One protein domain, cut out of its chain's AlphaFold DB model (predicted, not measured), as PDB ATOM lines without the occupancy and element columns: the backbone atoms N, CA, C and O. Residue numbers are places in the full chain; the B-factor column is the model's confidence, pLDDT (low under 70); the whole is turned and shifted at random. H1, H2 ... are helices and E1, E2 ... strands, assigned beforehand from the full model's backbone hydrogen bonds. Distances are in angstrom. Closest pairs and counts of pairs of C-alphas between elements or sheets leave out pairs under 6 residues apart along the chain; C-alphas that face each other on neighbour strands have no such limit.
ATOM      1  N   VAL A 105      -5.069 -18.576   1.905       75.88
ATOM      2  CA  VAL A 105      -5.801 -17.526   1.178       75.88
ATOM      3  C   VAL A 105      -6.927 -18.008   0.271       75.88
ATOM      4  O   VAL A 105      -7.852 -17.235   0.027       75.88
ATOM      5  N   ALA A 106      -6.874 -19.232  -0.256       81.38
ATOM      6  CA  ALA A 106      -7.843 -19.692  -1.250       81.38
ATOM      7  C   ALA A 106      -8.027 -21.211  -1.244       81.38
ATOM      8  O   ALA A 106      -7.081 -21.940  -0.944       81.38
ATOM      9  N   LEU A 107      -9.223 -21.669  -1.623       88.44
ATOM     10  CA  LEU A 107      -9.588 -23.083  -1.722       88.44
ATOM     11  C   LEU A 107     -10.521 -23.317  -2.911       88.44
ATOM     12  O   LEU A 107     -11.526 -22.626  -3.076       88.44
ATOM     13  N   ASP A 108     -10.196 -24.328  -3.706       91.62
ATOM     14  CA  ASP A 108     -10.986 -24.791  -4.836       91.62
ATOM     15  C   ASP A 108     -11.233 -26.306  -4.701       91.62
ATOM     16  O   ASP A 108     -10.295 -27.057  -4.456       91.62
ATOM     17  N   PRO A 109     -12.476 -26.782  -4.828       90.25
ATOM     18  CA  PRO A 109     -13.661 -25.970  -5.027       90.25
ATOM     19  C   PRO A 109     -14.087 -25.231  -3.738       90.25
ATOM     20  O   PRO A 109     -13.761 -25.658  -2.625       90.25
ATOM     21  N   PRO A 110     -14.878 -24.153  -3.857       83.94
ATOM     22  CA  PRO A 110     -15.549 -23.552  -2.710       83.94
ATOM     23  C   PRO A 110     -16.498 -24.531  -1.997       83.94
ATOM     24  O   PRO A 110     -16.969 -25.511  -2.578       83.94
ATOM     25  N   THR A 111     -16.850 -24.229  -0.748       84.31
ATOM     26  CA  THR A 111     -17.763 -25.053   0.061       84.31
ATOM     27  C   THR A 111     -19.082 -25.363  -0.658       84.31
ATOM     28  O   THR A 111     -19.768 -24.477  -1.165       84.31
ATOM     29  N   GLY A 112     -19.457 -26.642  -0.663       83.44
ATOM     30  CA  GLY A 112     -20.695 -27.184  -1.225       83.44
ATOM     31  C   GLY A 112     -20.659 -27.441  -2.732       83.44
ATOM     32  O   GLY A 112     -21.647 -27.926  -3.285       83.44
ATOM     33  N   GLN A 113     -19.553 -27.133  -3.407       88.19
ATOM     34  CA  GLN A 113     -19.441 -27.293  -4.853       88.19
ATOM     35  C   GLN A 113     -19.105 -28.732  -5.263       88.19
ATOM     36  O   GLN A 113     -18.559 -29.530  -4.494       88.19
ATOM     37  N   ARG A 114     -19.467 -29.060  -6.508       92.50
ATOM     38  CA  ARG A 114     -19.227 -30.378  -7.105       92.50
ATOM     39  C   ARG A 114     -17.805 -30.479  -7.645       92.50
ATOM     40  O   ARG A 114     -17.357 -29.572  -8.340       92.50
ATOM     41  N   VAL A 115     -17.159 -31.619  -7.420       92.62
ATOM     42  CA  VAL A 115     -15.885 -31.985  -8.049       92.62
ATOM     43  C   VAL A 115     -16.084 -33.273  -8.819       92.62
ATOM     44  O   VAL A 115     -16.487 -34.286  -8.260       92.62
ATOM     45  N   GLY A 116     -15.814 -33.239 -10.122       91.56
ATOM     46  CA  GLY A 116     -15.853 -34.453 -10.931       91.56
ATOM     47  C   GLY A 116     -14.741 -35.430 -10.539       91.56
ATOM     48  O   GLY A 116     -13.747 -35.044  -9.932       91.56
ATOM     49  N   ALA A 117     -14.857 -36.684 -10.977       88.75
ATOM     50  CA  ALA A 117     -13.841 -37.713 -10.726       88.75
ATOM     51  C   ALA A 117     -12.428 -37.321 -11.212       88.75
ATOM     52  O   ALA A 117     -11.440 -37.720 -10.609       88.75
ATOM     53  N   ASN A 118     -12.338 -36.501 -12.263       91.00
ATOM     54  CA  ASN A 118     -11.077 -35.971 -12.802       91.00
ATOM     55  C   ASN A 118     -10.750 -34.555 -12.296       91.00
ATOM     56  O   ASN A 118      -9.860 -33.901 -12.834       91.00
ATOM     57  N   GLY A 119     -11.521 -34.041 -11.339       94.56
ATOM     58  CA  GLY A 119     -11.310 -32.725 -10.757       94.56
ATOM     59  C   GLY A 119     -10.193 -32.723  -9.719       94.56
ATOM     60  O   GLY A 119      -9.560 -33.744  -9.430       94.56
ATOM     61  N   GLN A 120      -9.967 -31.547  -9.148       96.56
ATOM     62  CA  GLN A 120      -8.919 -31.306  -8.168       96.56
ATOM     63  C   GLN A 120      -9.503 -30.615  -6.945       96.56
ATOM     64  O   GLN A 120     -10.444 -29.831  -7.055       96.56
ATOM     65  N   ILE A 121      -8.917 -30.915  -5.793       96.31
ATOM     66  CA  ILE A 121      -8.967 -30.043  -4.627       96.31
ATOM     67  C   ILE A 121      -7.652 -29.268  -4.649       96.31
ATOM     68  O   ILE A 121      -6.589 -29.874  -4.796       96.31
ATOM     69  N   ARG A 122      -7.709 -27.945  -4.553       96.88
ATOM     70  CA  ARG A 122      -6.554 -27.053  -4.615       96.88
ATOM     71  C   ARG A 122      -6.621 -26.065  -3.471       96.88
ATOM     72  O   ARG A 122      -7.686 -25.516  -3.201       96.88
ATOM     73  N   ALA A 123      -5.501 -25.828  -2.813       94.50
ATOM     74  CA  ALA A 123      -5.413 -24.857  -1.736       94.50
ATOM     75  C   ALA A 123      -4.165 -23.997  -1.902       94.50
ATOM     76  O   ALA A 123      -3.139 -24.474  -2.386       94.50
ATOM     77  N   TRP A 124      -4.258 -22.731  -1.499       93.31
ATOM     78  CA  TRP A 124      -3.171 -21.775  -1.656       93.31
ATOM     79  C   TRP A 124      -2.707 -21.225  -0.318       93.31
ATOM     80  O   TRP A 124      -3.505 -20.718   0.476       93.31
ATOM     81  N   VAL A 125      -1.389 -21.245  -0.156       91.12
ATOM     82  CA  VAL A 125      -0.665 -20.452   0.830       91.12
ATOM     83  C   VAL A 125      -0.187 -19.172   0.154       91.12
ATOM     84  O   VAL A 125       0.332 -19.231  -0.959       91.12
ATOM     85  N   ASN A 126      -0.339 -18.024   0.805       88.06
ATOM     86  CA  ASN A 126       0.327 -16.782   0.428       88.06
ATOM     87  C   ASN A 126       0.974 -16.167   1.665       88.06
ATOM     88  O   ASN A 126       0.264 -15.790   2.590       88.06
ATOM     89  N   ASP A 127       2.295 -16.059   1.655       86.25
ATOM     90  CA  ASP A 127       3.071 -15.677   2.832       86.25
ATOM     91  C   ASP A 127       4.464 -15.117   2.449       86.25
ATOM     92  O   ASP A 127       4.827 -15.138   1.266       86.25
ATOM     93  N   GLU A 128       5.258 -14.549   3.370       84.31
ATOM     94  CA  GLU A 128       6.644 -14.133   3.081       84.31
ATOM     95  C   GLU A 128       7.584 -15.315   2.832       84.31
ATOM     96  O   GLU A 128       8.549 -15.202   2.057       84.31
ATOM     97  N   ALA A 129       7.305 -16.453   3.469       86.12
ATOM     98  CA  ALA A 129       8.105 -17.660   3.352       86.12
ATOM     99  C   ALA A 129       7.558 -18.613   2.276       86.12
ATOM    100  O   ALA A 129       8.258 -19.549   1.877       86.12
ATOM    101  N   GLY A 130       6.375 -18.319   1.724       88.50
ATOM    102  CA  GLY A 130       5.669 -19.179   0.778       88.50
ATOM    103  C   GLY A 130       5.125 -20.426   1.464       88.50
ATOM    104  O   GLY A 130       4.924 -20.432   2.668       88.50
ATOM    105  N   GLY A 131       4.888 -21.495   0.710       91.44
ATOM    106  CA  GLY A 131       4.430 -22.761   1.289       91.44
ATOM    107  C   GLY A 131       5.562 -23.644   1.834       91.44
ATOM    108  O   GLY A 131       6.713 -23.528   1.404       91.44
ATOM    109  N   ARG A 132       5.248 -24.592   2.722       91.56
ATOM    110  CA  ARG A 132       6.170 -25.664   3.134       91.56
ATOM    111  C   ARG A 132       6.134 -26.877   2.207       91.56
ATOM    112  O   ARG A 132       5.068 -27.368   1.839       91.56
ATOM    113  N   VAL A 133       7.305 -27.414   1.877       93.12
ATOM    114  CA  VAL A 133       7.488 -28.743   1.271       93.12
ATOM    115  C   VAL A 133       8.706 -29.396   1.936       93.12
ATOM    116  O   VAL A 133       9.835 -29.001   1.611       93.12
ATOM    117  N   PRO A 134       8.523 -30.377   2.847       92.31
ATOM    118  CA  PRO A 134       9.621 -30.992   3.596       92.31
ATOM    119  C   PRO A 134      10.777 -31.448   2.709       92.31
ATOM    120  O   PRO A 134      10.594 -31.792   1.541       92.31
ATOM    121  N   SER A 135      12.000 -31.426   3.243       90.44
ATOM    122  CA  SER A 135      13.208 -31.709   2.450       90.44
ATOM    123  C   SER A 135      13.245 -33.140   1.891       90.44
ATOM    124  O   SER A 135      13.818 -33.370   0.827       90.44
ATOM    125  N   SER A 136      12.571 -34.076   2.561       93.19
ATOM    126  CA  SER A 136      12.373 -35.467   2.143       93.19
ATOM    127  C   SER A 136      11.481 -35.624   0.901       93.19
ATOM    128  O   SER A 136      11.629 -36.617   0.174       93.19
ATOM    129  N   VAL A 137      10.598 -34.650   0.635       95.00
ATOM    130  CA  VAL A 137       9.656 -34.657  -0.490       95.00
ATOM    131  C   VAL A 137      10.388 -34.377  -1.797       95.00
ATOM    132  O   VAL A 137      11.095 -33.369  -1.938       95.00
ATOM    133  N   GLU A 138      10.168 -35.246  -2.781       95.12
ATOM    134  CA  GLU A 138      10.655 -35.072  -4.150       95.12
ATOM    135  C   GLU A 138       9.524 -34.587  -5.047       95.12
ATOM    136  O   GLU A 138       8.416 -35.120  -5.019       95.12
ATOM    137  N   VAL A 139       9.833 -33.563  -5.840       94.81
ATOM    138  CA  VAL A 139       8.905 -32.934  -6.774       94.81
ATOM    139  C   VAL A 139       9.590 -32.860  -8.131       94.81
ATOM    140  O   VAL A 139      10.745 -32.431  -8.209       94.81
ATOM    141  N   ASP A 140       8.905 -33.297  -9.185       94.75
ATOM    142  CA  ASP A 140       9.419 -33.214 -10.549       94.75
ATOM    143  C   ASP A 140       9.347 -31.778 -11.112       94.75
ATOM    144  O   ASP A 140       8.819 -30.850 -10.494       94.75
ATOM    145  N   SER A 141       9.870 -31.574 -12.323       93.56
ATOM    146  CA  SER A 141       9.857 -30.258 -12.979       93.56
ATOM    147  C   SER A 141       8.456 -29.743 -13.334       93.56
ATOM    148  O   SER A 141       8.309 -28.563 -13.644       93.56
ATOM    149  N   ASN A 142       7.440 -30.609 -13.322       95.31
ATOM    150  CA  ASN A 142       6.040 -30.265 -13.568       95.31
ATOM    151  C   ASN A 142       5.274 -30.007 -12.262       95.31
ATOM    152  O   ASN A 142       4.068 -29.765 -12.305       95.31
ATOM    153  N   GLY A 143       5.955 -30.038 -11.114       95.19
ATOM    154  CA  GLY A 143       5.338 -29.839  -9.811       95.19
ATOM    155  C   GLY A 143       4.673 -31.092  -9.245       95.19
ATOM    156  O   GLY A 143       4.057 -31.002  -8.190       95.19
ATOM    157  N   ASN A 144       4.778 -32.261  -9.888       97.25
ATOM    158  CA  ASN A 144       4.199 -33.491  -9.344       97.25
ATOM    159  C   ASN A 144       5.061 -34.017  -8.202       97.25
ATOM    160  O   ASN A 144       6.283 -34.109  -8.335       97.25
ATOM    161  N   VAL A 145       4.427 -34.424  -7.107       97.12
ATOM    162  CA  VAL A 145       5.120 -35.083  -5.999       97.12
ATOM    163  C   VAL A 145       5.417 -36.529  -6.396       97.12
ATOM    164  O   VAL A 145       4.507 -37.317  -6.646       97.12
ATOM    165  N   THR A 146       6.700 -36.882  -6.473       97.31
ATOM    166  CA  THR A 146       7.166 -38.234  -6.839       97.31
ATOM    167  C   THR A 146       7.548 -39.068  -5.624       97.31
ATOM    168  O   THR A 146       7.585 -40.296  -5.704       97.31
ATOM    169  N   ARG A 147       7.820 -38.413  -4.489       97.44
ATOM    170  CA  ARG A 147       8.034 -39.057  -3.192       97.44
ATOM    171  C   ARG A 147       7.500 -38.165  -2.083       97.44
ATOM    172  O   ARG A 147       7.919 -37.017  -1.984       97.44
ATOM    173  N   HIS A 148       6.642 -38.724  -1.241       97.44
ATOM    174  CA  HIS A 148       6.118 -38.060  -0.050       97.44
ATOM    175  C   HIS A 148       7.064 -38.171   1.152       97.44
ATOM    176  O   HIS A 148       7.893 -39.083   1.228       97.44
ATOM    177  N   SER A 149       6.894 -37.258   2.105       95.31
ATOM    178  CA  SER A 149       7.498 -37.320   3.438       95.31
ATOM    179  C   SER A 149       6.912 -38.469   4.267       95.31
ATOM    180  O   SER A 149       5.908 -39.087   3.895       95.31
ATOM    181  N   ASN A 150       7.527 -38.774   5.414       95.50
ATOM    182  CA  ASN A 150       6.931 -39.701   6.378       95.50
ATOM    183  C   ASN A 150       6.068 -38.935   7.403       95.50
ATOM    184  O   ASN A 150       6.627 -38.393   8.361       95.50
ATOM    185  N   PRO A 151       4.722 -38.961   7.307       93.81
ATOM    186  CA  PRO A 151       3.844 -38.179   8.183       93.81
ATOM    187  C   PRO A 151       3.879 -38.627   9.653       93.81
ATOM    188  O   PRO A 151       3.399 -37.914  10.531       93.81
ATOM    189  N   ALA A 152       4.436 -39.806   9.960       92.00
ATOM    190  CA  ALA A 152       4.606 -40.251  11.340       92.00
ATOM    191  C   ALA A 152       5.784 -39.557  12.048       92.00
ATOM    192  O   ALA A 152       5.770 -39.470  13.281       92.00
ATOM    193  N   VAL A 153       6.767 -39.081  11.274       92.94
ATOM    194  CA  VAL A 153       8.040 -38.512  11.747       92.94
ATOM    195  C   VAL A 153       8.114 -37.010  11.468       92.94
ATOM    196  O   VAL A 153       8.442 -36.246  12.368       92.94
ATOM    197  N   GLU A 154       7.780 -36.584  10.250       93.00
ATOM    198  CA  GLU A 154       7.889 -35.199   9.779       93.00
ATOM    199  C   GLU A 154       6.571 -34.453   9.987       93.00
ATOM    200  O   GLU A 154       5.784 -34.228   9.063       93.00
ATOM    201  N   LYS A 155       6.317 -34.103  11.245       92.88
ATOM    202  CA  LYS A 155       5.090 -33.453  11.699       92.88
ATOM    203  C   LYS A 155       5.391 -32.405  12.763       92.88
ATOM    204  O   LYS A 155       6.419 -32.484  13.435       92.88
ATOM    205  N   ASP A 156       4.481 -31.458  12.928       89.31
ATOM    206  CA  ASP A 156       4.570 -30.445  13.975       89.31
ATOM    207  C   ASP A 156       4.236 -30.997  15.377       89.31
ATOM    208  O   ASP A 156       3.980 -32.191  15.573       89.31
ATOM    209  N   SER A 157       4.247 -30.113  16.377       87.25
ATOM    210  CA  SER A 157       3.925 -30.435  17.773       87.25
ATOM    211  C   SER A 157       2.499 -30.949  17.980       87.25
ATOM    212  O   SER A 157       2.249 -31.695  18.927       87.25
ATOM    213  N   HIS A 158       1.576 -30.595  17.088       83.62
ATOM    214  CA  HIS A 158       0.180 -31.040  17.089       83.62
ATOM    215  C   HIS A 158       0.011 -32.357  16.323       83.62
ATOM    216  O   HIS A 158      -1.026 -33.023  16.378       83.62
ATOM    217  N   GLY A 159       1.057 -32.782  15.617       90.06
ATOM    218  CA  GLY A 159       1.134 -33.987  14.816       90.06
ATOM    219  C   GLY A 159       0.508 -33.846  13.432       90.06
ATOM    220  O   GLY A 159       0.111 -34.872  12.869       90.06
ATOM    221  N   TYR A 160       0.304 -32.630  12.923       92.56
ATOM    222  CA  TYR A 160       0.006 -32.414  11.508       92.56
ATOM    223  C   TYR A 160       1.289 -32.622  10.697       92.56
ATOM    224  O   TYR A 160       2.336 -32.107  11.093       92.56
ATOM    225  N   PRO A 161       1.257 -33.377   9.585       95.31
ATOM    226  CA  PRO A 161       2.417 -33.501   8.711       95.31
ATOM    227  C   PRO A 161       2.865 -32.123   8.225       95.31
ATOM    228  O   PRO A 161       2.024 -31.300   7.882       95.31
ATOM    229  N   PHE A 162       4.176 -31.896   8.141       92.81
ATOM    230  CA  PHE A 162       4.712 -30.663   7.550       92.81
ATOM    231  C   PHE A 162       4.471 -30.568   6.036       92.81
ATOM    232  O   PHE A 162       4.609 -29.501   5.440       92.81
ATOM    233  N   GLU A 163       4.191 -31.697   5.387       95.44
ATOM    234  CA  GLU A 163       3.714 -31.737   4.010       95.44
ATOM    235  C   GLU A 163       2.209 -31.456   3.976       95.44
ATOM    236  O   GLU A 163       1.449 -32.029   4.758       95.44
ATOM    237  N   ALA A 164       1.780 -30.608   3.038       96.00
ATOM    238  CA  ALA A 164       0.375 -30.258   2.865       96.00
ATOM    239  C   ALA A 164      -0.512 -31.507   2.796       96.00
ATOM    240  O   ALA A 164      -0.282 -32.421   1.993       96.00
ATOM    241  N   SER A 165      -1.557 -31.523   3.623       97.00
ATOM    242  CA  SER A 165      -2.427 -32.684   3.778       97.00
ATOM    243  C   SER A 165      -3.906 -32.311   3.798       97.00
ATOM    244  O   SER A 165      -4.291 -31.212   4.196       97.00
ATOM    245  N   ILE A 166      -4.744 -33.252   3.364       97.12
ATOM    246  CA  ILE A 166      -6.185 -33.224   3.600       97.12
ATOM    247  C   ILE A 166      -6.633 -34.431   4.413       97.12
ATOM    248  O   ILE A 166      -6.037 -35.503   4.374       97.12
ATOM    249  N   TYR A 167      -7.751 -34.253   5.090       96.00
ATOM    250  CA  TYR A 167      -8.417 -35.213   5.948       96.00
ATOM    251  C   TYR A 167      -9.873 -35.290   5.498       96.00
ATOM    252  O   TYR A 167     -10.541 -34.265   5.337       96.00
ATOM    253  N   LEU A 168     -10.357 -36.498   5.214       95.38
ATOM    254  CA  LEU A 168     -11.611 -36.703   4.491       95.38
ATOM    255  C   LEU A 168     -12.611 -37.474   5.340       95.38
ATOM    256  O   LEU A 168     -12.382 -38.627   5.699       95.38
ATOM    257  N   THR A 169     -13.773 -36.869   5.577       94.94
ATOM    258  CA  THR A 169     -14.907 -37.532   6.230       94.94
ATOM    259  C   THR A 169     -16.104 -37.548   5.295       94.94
ATOM    260  O   THR A 169     -16.602 -36.494   4.904       94.94
ATOM    261  N   ARG A 170     -16.648 -38.728   4.984       95.50
ATOM    262  CA  ARG A 170     -17.949 -38.806   4.302       95.50
ATOM    263  C   ARG A 170     -19.053 -38.300   5.233       95.50
ATOM    264  O   ARG A 170     -19.200 -38.798   6.351       95.50
ATOM    265  N   ILE A 171     -19.843 -37.343   4.759       92.50
ATOM    266  CA  ILE A 171     -21.002 -36.821   5.479       92.50
ATOM    267  C   ILE A 171     -22.194 -37.755   5.268       92.50
ATOM    268  O   ILE A 171     -22.539 -38.150   4.155       92.50
ATOM    269  N   THR A 172     -22.828 -38.097   6.376       92.88
ATOM    270  CA  THR A 172     -24.028 -38.920   6.494       92.88
ATOM    271  C   THR A 172     -24.994 -38.229   7.452       92.88
ATOM    272  O   THR A 172     -24.616 -37.315   8.187       92.88
ATOM    273  N   ALA A 173     -26.240 -38.696   7.515       90.19
ATOM    274  CA  ALA A 173     -27.194 -38.189   8.500       90.19
ATOM    275  C   ALA A 173     -26.700 -38.361   9.954       90.19
ATOM    276  O   ALA A 173     -27.022 -37.544  10.810       90.19
ATOM    277  N   ALA A 174     -25.892 -39.393  10.227       86.50
ATOM    278  CA  ALA A 174     -25.422 -39.717  11.571       86.50
ATOM    279  C   ALA A 174     -24.281 -38.814  12.074       86.50
ATOM    280  O   ALA A 174     -24.081 -38.719  13.281       86.50
ATOM    281  N   ASN A 175     -23.530 -38.167  11.177       85.50
ATOM    282  CA  ASN A 175     -22.361 -37.346  11.520       85.50
ATOM    283  C   ASN A 175     -22.424 -35.931  10.921       85.50
ATOM    284  O   ASN A 175     -21.395 -35.271  10.813       85.50
ATOM    285  N   LEU A 176     -23.617 -35.453  10.550       84.50
ATOM    286  CA  LEU A 176     -23.813 -34.123   9.959       84.50
ATOM    287  C   LEU A 176     -23.239 -32.994  10.835       84.50
ATOM    288  O   LEU A 176     -22.708 -32.020  10.313       84.50
ATOM    289  N   ASN A 177     -23.308 -33.159  12.158       81.25
ATOM    290  CA  ASN A 177     -22.832 -32.187  13.146       81.25
ATOM    291  C   ASN A 177     -21.535 -32.637  13.841       81.25
ATOM    292  O   ASN A 177     -21.214 -32.166  14.930       81.25
ATOM    293  N   GLY A 178     -20.812 -33.578  13.234       81.81
ATOM    294  CA  GLY A 178     -19.698 -34.267  13.865       81.81
ATOM    295  C   GLY A 178     -20.161 -35.333  14.870       81.81
ATOM    296  O   GLY A 178     -21.365 -35.547  15.046       81.81
ATOM    297  N   PRO A 179     -19.223 -36.046  15.513       79.75
ATOM    298  CA  PRO A 179     -17.774 -36.071  15.257       79.75
ATOM    299  C   PRO A 179     -17.438 -36.472  13.810       79.75
ATOM    300  O   PRO A 179     -18.107 -37.314  13.207       79.75
ATOM    301  N   PHE A 180     -16.385 -35.892  13.247       87.38
ATOM    302  CA  PHE A 180     -15.954 -36.205  11.888       87.38
ATOM    303  C   PHE A 180     -14.767 -37.165  11.949       87.38
ATOM    304  O   PHE A 180     -13.641 -36.745  12.177       87.38
ATOM    305  N   ALA A 181     -15.028 -38.466  11.799       88.38
ATOM    306  CA  ALA A 181     -14.034 -39.522  12.034       88.38
ATOM    307  C   ALA A 181     -12.790 -39.456  11.128       88.38
ATOM    308  O   ALA A 181     -11.774 -40.062  11.442       88.38
ATOM    309  N   GLY A 182     -12.880 -38.762   9.997       89.62
ATOM    310  CA  GLY A 182     -11.760 -38.541   9.095       89.62
ATOM    311  C   GLY A 182     -10.957 -37.281   9.390       89.62
ATOM    312  O   GLY A 182      -9.893 -37.162   8.800       89.62
ATOM    313  N   ASP A 183     -11.418 -36.380  10.270       90.25
ATOM    314  CA  ASP A 183     -10.622 -35.236  10.743       90.25
ATOM    315  C   ASP A 183      -9.431 -35.757  11.565       90.25
ATOM    316  O   ASP A 183      -9.540 -36.770  12.271       90.25
ATOM    317  N   LYS A 184      -8.301 -35.046  11.524       90.50
ATOM    318  CA  LYS A 184      -7.086 -35.411  12.259       90.50
ATOM    319  C   LYS A 184      -7.359 -35.629  13.745       90.50
ATOM    320  O   LYS A 184      -6.923 -36.636  14.303       90.50
ATOM    321  N   GLU A 185      -8.086 -34.711  14.384       85.56
ATOM    322  CA  GLU A 185      -8.374 -34.739  15.828       85.56
ATOM    323  C   GLU A 185      -9.138 -36.004  16.239       85.56
ATOM    324  O   GLU A 185      -9.133 -36.383  17.408       85.56
ATOM    325  N   ASN A 186      -9.776 -36.674  15.274       85.69
ATOM    326  CA  ASN A 186     -10.570 -37.880  15.469       85.69
ATOM    327  C   ASN A 186      -9.881 -39.149  14.936       85.69
ATOM    328  O   ASN A 186     -10.541 -40.176  14.773       85.69
ATOM    329  N   GLY A 187      -8.568 -39.100  14.681       87.25
ATOM    330  CA  GLY A 187      -7.787 -40.238  14.184       87.25
ATOM    331  C   GLY A 187      -7.765 -40.373  12.660       87.25
ATOM    332  O   GLY A 187      -7.371 -41.421  12.144       87.25
ATOM    333  N   GLY A 188      -8.173 -39.326  11.942       93.25
ATOM    334  CA  GLY A 188      -8.094 -39.247  10.492       93.25
ATOM    335  C   GLY A 188      -6.691 -39.506   9.950       93.25
ATOM    336  O   GLY A 188      -5.686 -39.091  10.528       93.25
ATOM    337  N   THR A 189      -6.622 -40.185   8.806       95.69
ATOM    338  CA  THR A 189      -5.360 -40.397   8.085       95.69
ATOM    339  C   THR A 189      -5.139 -39.249   7.101       95.69
ATOM    340  O   THR A 189      -6.052 -38.968   6.321       95.69
ATOM    341  N   PRO A 190      -3.962 -38.597   7.104       97.44
ATOM    342  CA  PRO A 190      -3.671 -37.544   6.144       97.44
ATOM    343  C   PRO A 190      -3.570 -38.116   4.732       97.44
ATOM    344  O   PRO A 190      -2.964 -39.165   4.508       97.44
ATOM    345  N   VAL A 191      -4.104 -37.379   3.767       97.81
ATOM    346  CA  VAL A 191      -3.872 -37.588   2.341       97.81
ATOM    347  C   VAL A 191      -3.001 -36.447   1.837       97.81
ATOM    348  O   VAL A 191      -3.384 -35.281   1.907       97.81
ATOM    349  N   LEU A 192      -1.808 -36.778   1.358       97.94
ATOM    350  CA  LEU A 192      -0.784 -35.804   0.983       97.94
ATOM    351  C   LEU A 192      -1.010 -35.265  -0.435       97.94
ATOM    352  O   LEU A 192      -1.622 -35.933  -1.275       97.94
ATOM    353  N   ALA A 193      -0.563 -34.031  -0.682       97.88
ATOM    354  CA  ALA A 193      -0.761 -33.350  -1.959       97.88
ATOM    355  C   ALA A 193      -0.044 -34.075  -3.107       97.88
ATOM    356  O   ALA A 193       1.130 -34.403  -3.022       97.88
ATOM    357  N   THR A 194      -0.742 -34.280  -4.220       98.06
ATOM    358  CA  THR A 194      -0.196 -34.935  -5.421       98.06
ATOM    359  C   THR A 194       0.685 -34.022  -6.269       98.06
ATOM    360  O   THR A 194       1.513 -34.504  -7.041       98.06
ATOM    361  N   ALA A 195       0.511 -32.707  -6.147       97.81
ATOM    362  CA  ALA A 195       1.342 -31.726  -6.823       97.81
ATOM    363  C   ALA A 195       1.447 -30.432  -6.011       97.81
ATOM    364  O   ALA A 195       0.570 -30.108  -5.204       97.81
ATOM    365  N   VAL A 196       2.526 -29.695  -6.261       97.44
ATOM    366  CA  VAL A 196       2.805 -28.379  -5.700       97.44
ATOM    367  C   VAL A 196       3.326 -27.442  -6.790       97.44
ATOM    368  O   VAL A 196       4.191 -27.803  -7.591       97.44
ATOM    369  N   LYS A 197       2.810 -26.216  -6.815       97.12
ATOM    370  CA  LYS A 197       3.256 -25.139  -7.707       97.12
ATOM    371  C   LYS A 197       3.593 -23.883  -6.902       97.12
ATOM    372  O   LYS A 197       3.230 -23.756  -5.734       97.12
ATOM    373  N   GLY A 198       4.253 -22.925  -7.543       94.69
ATOM    374  CA  GLY A 198       4.569 -21.619  -6.982       94.69
ATOM    375  C   GLY A 198       5.876 -21.595  -6.191       94.69
ATOM    376  O   GLY A 198       6.895 -22.123  -6.626       94.69
ATOM    377  N   MET A 199       5.876 -20.916  -5.048       92.94
ATOM    378  CA  MET A 199       7.061 -20.700  -4.225       92.94
ATOM    379  C   MET A 199       6.921 -21.444  -2.901       92.94
ATOM    380  O   MET A 199       6.205 -20.997  -2.009       92.94
ATOM    381  N   ALA A 200       7.641 -22.559  -2.778       91.50
ATOM    382  CA  ALA A 200       7.682 -23.363  -1.561       91.50
ATOM    383  C   ALA A 200       9.114 -23.566  -1.048       91.50
ATOM    384  O   ALA A 200      10.068 -23.607  -1.834       91.50
ATOM    385  N   ARG A 201       9.271 -23.705   0.271       89.94
ATOM    386  CA  ARG A 201      10.552 -23.894   0.966       89.94
ATOM    387  C   ARG A 201      10.677 -25.276   1.599       89.94
ATOM    388  O   ARG A 201       9.688 -25.909   1.950       89.94
ATOM    389  N   GLY A 202      11.926 -25.721   1.739       83.31
ATOM    390  CA  GLY A 202      12.292 -26.879   2.556       83.31
ATOM    391  C   GLY A 202      12.262 -26.589   4.060       83.31
ATOM    392  O   GLY A 202      12.231 -25.435   4.473       83.31
ATOM    393  N   GLU A 203      12.321 -27.654   4.863       65.31
ATOM    394  CA  GLU A 203      12.292 -27.636   6.339       65.31
ATOM    395  C   GLU A 203      13.433 -26.834   6.988       65.31
ATOM    396  O   GLU A 203      13.253 -26.230   8.042       65.31
ATOM    397  N   GLN A 204      14.605 -26.789   6.356       59.22
ATOM    398  CA  GLN A 204      15.672 -25.881   6.761       59.22
ATOM    399  C   GLN A 204      15.517 -24.596   5.961       59.22
ATOM    400  O   GLN A 204      15.543 -24.663   4.732       59.22
ATOM    401  N   GLN A 205      15.354 -23.456   6.646       58.31
ATOM    402  CA  GLN A 205      15.273 -22.119   6.048       58.31
ATOM    403  C   GLN A 205      16.299 -21.975   4.912       58.31
ATOM    404  O   GLN A 205      17.489 -21.771   5.138       58.31
ATOM    405  N   GLY A 206      15.826 -22.143   3.682       62.06
ATOM    406  CA  GLY A 206      16.666 -22.341   2.510       62.06
ATOM    407  C   GLY A 206      16.079 -21.663   1.282       62.06
ATOM    408  O   GLY A 206      15.070 -20.957   1.355       62.06
ATOM    409  N   SER A 207      16.731 -21.864   0.139       79.38
ATOM    410  CA  SER A 207      16.260 -21.349  -1.146       79.38
ATOM    411  C   SER A 207      14.875 -21.894  -1.485       79.38
ATOM    412  O   SER A 207      14.580 -23.065  -1.242       79.38
ATOM    413  N   PHE A 208      14.051 -21.062  -2.115       86.81
ATOM    414  CA  PHE A 208      12.800 -21.514  -2.711       86.81
ATOM    415  C   PHE A 208      13.056 -22.623  -3.736       86.81
ATOM    416  O   PHE A 208      14.011 -22.558  -4.518       86.81
ATOM    417  N   ARG A 209      12.176 -23.625  -3.757       86.94
ATOM    418  CA  ARG A 209      12.125 -24.606  -4.839       86.94
ATOM    419  C   ARG A 209      11.657 -23.900  -6.111       86.94
ATOM    420  O   ARG A 209      10.730 -23.095  -6.075       86.94
ATOM    421  N   THR A 210      12.304 -24.199  -7.233       79.50
ATOM    422  CA  THR A 210      11.836 -23.735  -8.544       79.50
ATOM    423  C   THR A 210      10.749 -24.691  -9.013       79.50
ATOM    424  O   THR A 210      11.053 -25.775  -9.501       79.50
ATOM    425  N   LEU A 211       9.491 -24.311  -8.803       91.88
ATOM    426  CA  LEU A 211       8.312 -25.068  -9.219       91.88
ATOM    427  C   LEU A 211       7.609 -24.337 -10.374       91.88
ATOM    428  O   LEU A 211       7.876 -23.148 -10.594       91.88
ATOM    429  N   PRO A 212       6.706 -25.005 -11.112       95.75
ATOM    430  CA  PRO A 212       5.851 -24.325 -12.075       95.75
ATOM    431  C   PRO A 212       5.089 -23.166 -11.439       95.75
ATOM    432  O   PRO A 212       4.844 -23.146 -10.235       95.75
ATOM    433  N   VAL A 213       4.673 -22.213 -12.265       95.50
ATOM    434  CA  VAL A 213       3.839 -21.098 -11.812       95.50
ATOM    435  C   VAL A 213       2.507 -21.644 -11.287       95.50
ATOM    436  O   VAL A 213       1.919 -22.533 -11.900       95.50
ATOM    437  N   HIS A 214       2.066 -21.135 -10.139       94.00
ATOM    438  CA  HIS A 214       0.766 -21.475  -9.568       94.00
ATOM    439  C   HIS A 214      -0.376 -20.848 -10.381       94.00
ATOM    440  O   HIS A 214      -0.199 -19.811 -11.026       94.00
ATOM    441  N   ASP A 215      -1.569 -21.426 -10.294       93.06
ATOM    442  CA  ASP A 215      -2.772 -20.819 -10.865       93.06
ATOM    443  C   ASP A 215      -3.196 -19.595 -10.025       93.06
ATOM    444  O   ASP A 215      -2.900 -19.525  -8.827       93.06
ATOM    445  N   ASP A 216      -3.869 -18.607 -10.629       89.69
ATOM    446  CA  ASP A 216      -4.324 -17.404  -9.913       89.69
ATOM    447  C   ASP A 216      -5.393 -17.760  -8.857       89.69
ATOM    448  O   ASP A 216      -6.482 -18.213  -9.221       89.69
ATOM    449  N   PRO A 217      -5.135 -17.530  -7.552       87.38
ATOM    450  CA  PRO A 217      -6.096 -17.839  -6.499       87.38
ATOM    451  C   PRO A 217      -7.260 -16.843  -6.407       87.38
ATOM    452  O   PRO A 217      -8.151 -17.044  -5.581       87.38
ATOM    453  N   SER A 218      -7.260 -15.740  -7.171       84.75
ATOM    454  CA  SER A 218      -8.190 -14.611  -6.992       84.75
ATOM    455  C   SER A 218      -9.670 -15.010  -6.988       84.75
ATOM    456  O   SER A 218     -10.431 -14.512  -6.158       84.75
ATOM    457  N   THR A 219     -10.070 -15.954  -7.842       84.75
ATOM    458  CA  THR A 219     -11.453 -16.453  -7.943       84.75
ATOM    459  C   THR A 219     -11.862 -17.397  -6.813       84.75
ATOM    460  O   THR A 219     -13.049 -17.666  -6.646       84.75
ATOM    461  N   TYR A 220     -10.895 -17.900  -6.045       84.25
ATOM    462  CA  TYR A 220     -11.070 -18.929  -5.015       84.25
ATOM    463  C   TYR A 220     -10.775 -18.405  -3.606       84.25
ATOM    464  O   TYR A 220     -10.693 -19.181  -2.652       84.25
ATOM    465  N   ARG A 221     -10.574 -17.086  -3.469       80.69
ATOM    466  CA  ARG A 221     -10.197 -16.468  -2.201       80.69
ATOM    467  C   ARG A 221     -11.245 -16.699  -1.126       80.69
ATOM    468  O   ARG A 221     -12.437 -16.454  -1.313       80.69
ATOM    469  N   ILE A 222     -10.758 -17.110   0.035       73.44
ATOM    470  CA  ILE A 222     -11.569 -17.277   1.229       73.44
ATOM    471  C   ILE A 222     -11.690 -15.909   1.900       73.44
ATOM    472  O   ILE A 222     -10.743 -15.409   2.509       73.44
ATOM    473  N   ALA A 223     -12.874 -15.304   1.798       69.75
ATOM    474  CA  ALA A 223     -13.187 -14.005   2.391       69.75
ATOM    475  C   ALA A 223     -12.172 -12.898   2.004       69.75
ATOM    476  O   ALA A 223     -11.610 -12.898   0.910       69.75
ATOM    477  N   SER A 224     -11.953 -11.916   2.885       63.28
ATOM    478  CA  SER A 224     -11.014 -10.804   2.682       63.28
ATOM    479  C   SER A 224      -9.566 -11.149   3.053       63.28
ATOM    480  O   SER A 224      -8.798 -10.245   3.382       63.28
ATOM    481  N   ARG A 225      -9.185 -12.434   3.063       66.31
ATOM    482  CA  ARG A 225      -7.828 -12.839   3.444       66.31
ATOM    483  C   ARG A 225      -6.822 -12.361   2.396       66.31
ATOM    484  O   ARG A 225      -6.981 -12.555   1.185       66.31
ATOM    485  N   VAL A 226      -5.772 -11.716   2.885       64.31
ATOM    486  CA  VAL A 226      -4.598 -11.324   2.111       64.31
ATOM    487  C   VAL A 226      -3.413 -11.712   2.972       64.31
ATOM    488  O   VAL A 226      -3.253 -11.136   4.044       64.31
ATOM    489  N   GLY A 227      -2.656 -12.719   2.544       66.19
ATOM    490  CA  GLY A 227      -1.410 -13.118   3.194       66.19
ATOM    491  C   GLY A 227      -0.431 -11.959   3.363       66.19
ATOM    492  O   GLY A 227      -0.530 -10.964   2.636       66.19
ATOM    493  N   GLU A 228       0.505 -12.074   4.304       70.00
ATOM    494  CA  GLU A 228       1.473 -11.001   4.602       70.00
ATOM    495  C   GLU A 228       2.594 -10.891   3.558       70.00
ATOM    496  O   GLU A 228       3.336  -9.906   3.540       70.00
ATOM    497  N   GLY A 229       2.670 -11.835   2.616       75.31
ATOM    498  CA  GLY A 229       3.719 -11.860   1.607       75.31
ATOM    499  C   GLY A 229       3.272 -11.854   0.150       75.31
ATOM    500  O   GLY A 229       2.122 -11.619  -0.225       75.31
ATOM    501  N   ASN A 230       4.280 -12.062  -0.696       82.38
ATOM    502  CA  ASN A 230       4.171 -12.127  -2.150       82.38
ATOM    503  C   ASN A 230       4.619 -13.489  -2.704       82.38
ATOM    504  O   ASN A 230       4.922 -13.598  -3.897       82.38
ATOM    505  N   LYS A 231       4.737 -14.498  -1.834       89.88
ATOM    506  CA  LYS A 231       5.144 -15.857  -2.183       89.88
ATOM    507  C   LYS A 231       3.924 -16.743  -2.055       89.88
ATOM    508  O   LYS A 231       3.424 -16.972  -0.961       89.88
ATOM    509  N   VAL A 232       3.454 -17.230  -3.192       91.69
ATOM    510  CA  VAL A 232       2.259 -18.064  -3.259       91.69
ATOM    511  C   VAL A 232       2.669 -19.487  -3.597       91.69
ATOM    512  O   VAL A 232       3.405 -19.693  -4.565       91.69
ATOM    513  N   ALA A 233       2.181 -20.452  -2.826       94.50
ATOM    514  CA  ALA A 233       2.250 -21.872  -3.147       94.50
ATOM    515  C   ALA A 233       0.837 -22.422  -3.352       94.50
ATOM    516  O   ALA A 233      -0.082 -22.060  -2.624       94.50
ATOM    517  N   GLU A 234       0.679 -23.299  -4.336       96.56
ATOM    518  CA  GLU A 234      -0.558 -24.028  -4.621       96.56
ATOM    519  C   GLU A 234      -0.313 -25.514  -4.375       96.56
ATOM    520  O   GLU A 234       0.637 -26.077  -4.921       96.56
ATOM    521  N   TYR A 235      -1.182 -26.146  -3.595       97.75
ATOM    522  CA  TYR A 235      -1.164 -27.575  -3.298       97.75
ATOM    523  C   TYR A 235      -2.382 -28.241  -3.908       97.75
ATOM    524  O   TYR A 235      -3.491 -27.725  -3.786       97.75
ATOM    525  N   ILE A 236      -2.174 -29.378  -4.569       98.25
ATOM    526  CA  ILE A 236      -3.180 -30.004  -5.426       98.25
ATOM    527  C   ILE A 236      -3.363 -31.469  -5.035       98.25
ATOM    528  O   ILE A 236      -2.407 -32.247  -5.030       98.25
ATOM    529  N   TRP A 237      -4.611 -31.872  -4.818       98.19
ATOM    530  CA  TRP A 237      -5.041 -33.260  -4.670       98.19
ATOM    531  C   TRP A 237      -5.961 -33.636  -5.828       98.19
ATOM    532  O   TRP A 237      -7.062 -33.100  -5.967       98.19
ATOM    533  N   ASN A 238      -5.530 -34.581  -6.658       96.81
ATOM    534  CA  ASN A 238      -6.369 -35.114  -7.727       96.81
ATOM    535  C   ASN A 238      -7.468 -36.014  -7.141       96.81
ATOM    536  O   ASN A 238      -7.172 -36.992  -6.459       96.81
ATOM    537  N   VAL A 239      -8.742 -35.747  -7.444       94.56
ATOM    538  CA  VAL A 239      -9.861 -36.544  -6.899       94.56
ATOM    539  C   VAL A 239      -9.789 -38.006  -7.339       94.56
ATOM    540  O   VAL A 239     -10.093 -38.901  -6.550       94.56
ATOM    541  N   ALA A 240      -9.305 -38.263  -8.555       93.38
ATOM    542  CA  ALA A 240      -9.130 -39.613  -9.081       93.38
ATOM    543  C   ALA A 240      -8.230 -40.492  -8.192       93.38
ATOM    544  O   ALA A 240      -8.484 -41.688  -8.067       93.38
ATOM    545  N   SER A 241      -7.212 -39.918  -7.535       92.56
ATOM    546  CA  SER A 241      -6.324 -40.670  -6.637       92.56
ATOM    547  C   SER A 241      -6.895 -40.871  -5.234       92.56
ATOM    548  O   SER A 241      -6.363 -41.676  -4.477       92.56
ATOM    549  N   LEU A 242      -7.979 -40.174  -4.876       93.69
ATOM    550  CA  LEU A 242      -8.619 -40.288  -3.561       93.69
ATOM    551  C   LEU A 242      -9.572 -41.489  -3.461       93.69
ATOM    552  O   LEU A 242      -9.976 -41.854  -2.360       93.69
ATOM    553  N   ASN A 243      -9.947 -42.094  -4.597       92.88
ATOM    554  CA  ASN A 243     -10.869 -43.235  -4.675       92.88
ATOM    555  C   ASN A 243     -12.188 -43.012  -3.897       92.88
ATOM    556  O   ASN A 243     -12.679 -43.888  -3.180       92.88
ATOM    557  N   LEU A 244     -12.753 -41.805  -4.006       92.50
ATOM    558  CA  LEU A 244     -13.983 -41.432  -3.311       92.50
ATOM    559  C   LEU A 244     -15.212 -41.945  -4.064       92.50
ATOM    560  O   LEU A 244     -15.354 -41.758  -5.270       92.50
ATOM    561  N   SER A 245     -16.134 -42.564  -3.328       94.88
ATOM    562  CA  SER A 245     -17.469 -42.879  -3.850       94.88
ATOM    563  C   SER A 245     -18.335 -41.617  -3.935       94.88
ATOM    564  O   SER A 245     -18.105 -40.692  -3.155       94.88
ATOM    565  N   PRO A 246     -19.364 -41.577  -4.803       95.81
ATOM    566  CA  PRO A 246     -20.273 -40.440  -4.859       95.81
ATOM    567  C   PRO A 246     -20.894 -40.092  -3.498       95.81
ATOM    568  O   PRO A 246     -21.314 -40.969  -2.721       95.81
ATOM    569  N   GLY A 247     -20.972 -38.796  -3.208       95.06
ATOM    570  CA  GLY A 247     -21.534 -38.278  -1.964       95.06
ATOM    571  C   GLY A 247     -20.924 -36.961  -1.503       95.06
ATOM    572  O   GLY A 247     -20.057 -36.376  -2.143       95.06
ATOM    573  N   THR A 248     -21.394 -36.497  -0.350       95.00
ATOM    574  CA  THR A 248     -20.886 -35.286   0.291       95.00
ATOM    575  C   THR A 248     -19.736 -35.642   1.222       95.00
ATOM    576  O   THR A 248     -19.861 -36.544   2.054       95.00
ATOM    577  N   PHE A 249     -18.631 -34.917   1.111       94.44
ATOM    578  CA  PHE A 249     -17.452 -35.093   1.948       94.44
ATOM    579  C   PHE A 249     -17.102 -33.786   2.620       94.44
ATOM    580  O   PHE A 249     -17.096 -32.732   1.994       94.44
ATOM    581  N   ARG A 250     -16.765 -33.878   3.894       92.56
ATOM    582  CA  ARG A 250     -16.006 -32.849   4.574       92.56
ATOM    583  C   ARG A 250     -14.529 -33.060   4.282       92.56
ATOM    584  O   ARG A 250     -14.051 -34.195   4.324       92.56
ATOM    585  N   VAL A 251     -13.843 -31.957   4.024       93.25
ATOM    586  CA  VAL A 251     -12.402 -31.905   3.798       93.25
ATOM    587  C   VAL A 251     -11.815 -30.938   4.815       93.25
ATOM    588  O   VAL A 251     -12.139 -29.754   4.775       93.25
ATOM    589  N   GLN A 252     -10.984 -31.436   5.722       92.38
ATOM    590  CA  GLN A 252     -10.110 -30.611   6.551       92.38
ATOM    591  C   GLN A 252      -8.758 -30.530   5.840       92.38
ATOM    592  O   GLN A 252      -8.137 -31.553   5.570       92.38
ATOM    593  N   VAL A 253      -8.335 -29.327   5.488       93.00
ATOM    594  CA  VAL A 253      -7.094 -29.020   4.778       93.00
ATOM    595  C   VAL A 253      -6.117 -28.437   5.786       93.00
ATOM    596  O   VAL A 253      -6.474 -27.500   6.490       93.00
ATOM    597  N   ALA A 254      -4.904 -28.973   5.845       92.56
ATOM    598  CA  ALA A 254      -3.839 -28.507   6.721       92.56
ATOM    599  C   ALA A 254      -2.610 -28.136   5.889       92.56
ATOM    600  O   ALA A 254      -2.079 -28.965   5.141       92.56
ATOM    601  N   LEU A 255      -2.187 -26.878   6.007       92.06
ATOM    602  CA  LEU A 255      -1.074 -26.295   5.267       92.06
ATOM    603  C   LEU A 255      -0.121 -25.612   6.238       92.06
ATOM    604  O   LEU A 255      -0.567 -24.834   7.076       92.06
ATOM    605  N   HIS A 256       1.176 -25.828   6.059       89.94
ATOM    606  CA  HIS A 256       2.203 -24.998   6.681       89.94
ATOM    607  C   HIS A 256       2.784 -24.020   5.662       89.94
ATOM    608  O   HIS A 256       2.922 -24.353   4.476       89.94
ATOM    609  N   ASP A 257       3.183 -22.843   6.122       86.50
ATOM    610  CA  ASP A 257       4.056 -21.952   5.359       86.50
ATOM    611  C   ASP A 257       5.547 -22.304   5.512       86.50
ATOM    612  O   ASP A 257       5.962 -23.278   6.153       86.50
ATOM    613  N   GLY A 258       6.387 -21.511   4.853       84.44
ATOM    614  CA  GLY A 258       7.821 -21.733   4.796       84.44
ATOM    615  C   GLY A 258       8.576 -21.537   6.119       84.44
ATOM    616  O   GLY A 258       9.729 -21.972   6.173       84.44
ATOM    617  N   ASP A 259       7.992 -20.927   7.158       81.56
ATOM    618  CA  ASP A 259       8.574 -20.841   8.510       81.56
ATOM    619  C   ASP A 259       7.829 -21.680   9.568       81.56
ATOM    620  O   ASP A 259       8.274 -21.743  10.716       81.56
ATOM    621  N   SER A 260       6.914 -22.543   9.111       85.25
ATOM    622  CA  SER A 260       6.243 -23.640   9.838       85.25
ATOM    623  C   SER A 260       4.974 -23.258  10.593       85.25
ATOM    624  O   SER A 260       4.501 -24.081  11.379       85.25
ATOM    625  N   ASP A 261       4.404 -22.080  10.355       84.06
ATOM    626  CA  ASP A 261       3.103 -21.735  10.911       84.06
ATOM    627  C   ASP A 261       2.012 -22.553  10.200       84.06
ATOM    628  O   ASP A 261       1.992 -22.713   8.976       84.06
ATOM    629  N   LEU A 262       1.125 -23.149  10.998       85.75
ATOM    630  CA  LEU A 262       0.057 -24.028  10.533       85.75
ATOM    631  C   LEU A 262      -1.232 -23.236  10.302       85.75
ATOM    632  O   LEU A 262      -1.707 -22.513  11.179       85.75
ATOM    633  N   ALA A 263      -1.866 -23.479   9.158       84.00
ATOM    634  CA  ALA A 263      -3.229 -23.076   8.872       84.00
ATOM    635  C   ALA A 263      -4.095 -24.302   8.557       84.00
ATOM    636  O   ALA A 263      -3.763 -25.125   7.700       84.00
ATOM    637  N   ILE A 264      -5.240 -24.392   9.231       85.19
ATOM    638  CA  ILE A 264      -6.240 -25.440   9.026       85.19
ATOM    639  C   ILE A 264      -7.521 -24.797   8.505       85.19
ATOM    640  O   ILE A 264      -7.953 -23.763   9.009       85.19
ATOM    641  N   GLU A 265      -8.136 -25.420   7.507       82.50
ATOM    642  CA  GLU A 265      -9.389 -24.967   6.918       82.50
ATOM    643  C   GLU A 265     -10.326 -26.138   6.674       82.50
ATOM    644  O   GLU A 265      -9.892 -27.209   6.255       82.50
ATOM    645  N   CYS A 266     -11.625 -25.940   6.880       85.06
ATOM    646  CA  CYS A 266     -12.603 -27.000   6.683       85.06
ATOM    647  C   CYS A 266     -13.661 -26.600   5.668       85.06
ATOM    648  O   CYS A 266     -14.380 -25.617   5.826       85.06
ATOM    649  N   THR A 267     -13.809 -27.432   4.644       86.31
ATOM    650  CA  THR A 267     -14.802 -27.264   3.590       86.31
ATOM    651  C   THR A 267     -15.667 -28.507   3.452       86.31
ATOM    652  O   THR A 267     -15.461 -29.543   4.089       86.31
ATOM    653  N   THR A 268     -16.671 -28.396   2.598       90.75
ATOM    654  CA  THR A 268     -17.486 -29.512   2.141       90.75
ATOM    655  C   THR A 268     -17.436 -29.553   0.624       90.75
ATOM    656  O   THR A 268     -17.571 -28.517  -0.014       90.75
ATOM    657  N   ILE A 269     -17.291 -30.734   0.043       92.31
ATOM    658  CA  ILE A 269     -17.346 -30.959  -1.401       92.31
ATOM    659  C   ILE A 269     -18.370 -32.044  -1.719       92.31
ATOM    660  O   ILE A 269     -18.736 -32.850  -0.858       92.31
ATOM    661  N   VAL A 270     -18.821 -32.074  -2.968       93.75
ATOM    662  CA  VAL A 270     -19.697 -33.127  -3.486       93.75
ATOM    663  C   VAL A 270     -18.972 -33.859  -4.610       93.75
ATOM    664  O   VAL A 270     -18.605 -33.229  -5.599       93.75
ATOM    665  N   ILE A 271     -18.783 -35.170  -4.450       93.62
ATOM    666  CA  ILE A 271     -18.261 -36.082  -5.480       93.62
ATOM    667  C   ILE A 271     -19.432 -36.704  -6.241       93.62
ATOM    668  O   ILE A 271     -20.343 -37.246  -5.567       93.62
TER     669      ILE A 271
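AT A GLANCE: This is residues 105 to 271 of the 271 residues of an uncharacterized protein of Candidatus Roizmanbacteria bacterium RIFCSPLOWO2_01_FULL_35_13 (UniProt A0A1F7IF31). What shape is it? With little regular structure, it is a sandwich of two antiparallel sheets, E1-E2-E6-E5 and E4-E7-E8. What makes it? Of 167 printed residues, 59 are in eight named strands and two helices, mostly strand, with H1 before E6 and H2 before E7. It is compact, radius of gyration of the C-alphas 15.1 A, and spans 47 by 35 by 29 A.

IN THESE COORDINATES: Where are the strands? E1 is residues 105-108, from C-alpha (-5.801, -17.526, 1.178), E2 120-127, E3 145-147, E4 165-170, E5 195-198, E6 231-238, E7 248-256, 26.1 A long, and E8 262-270, ending at (-19.697, -33.127, -3.486). And the helices? H1 is 217-220 and H2 is 239-242.

HOW THE PARTS SIT: What joins E2 and E6? N 123 and O 235, 2.9 A apart, are within hydrogen-bond range. Where is H1? It is on their sheet at a height of 7.1 A.

THE WHOLE: Is it cut? The printed part has no cut and five long links. Where is confidence low? pLDDT is under 70 at residues 203-206 and 223-227.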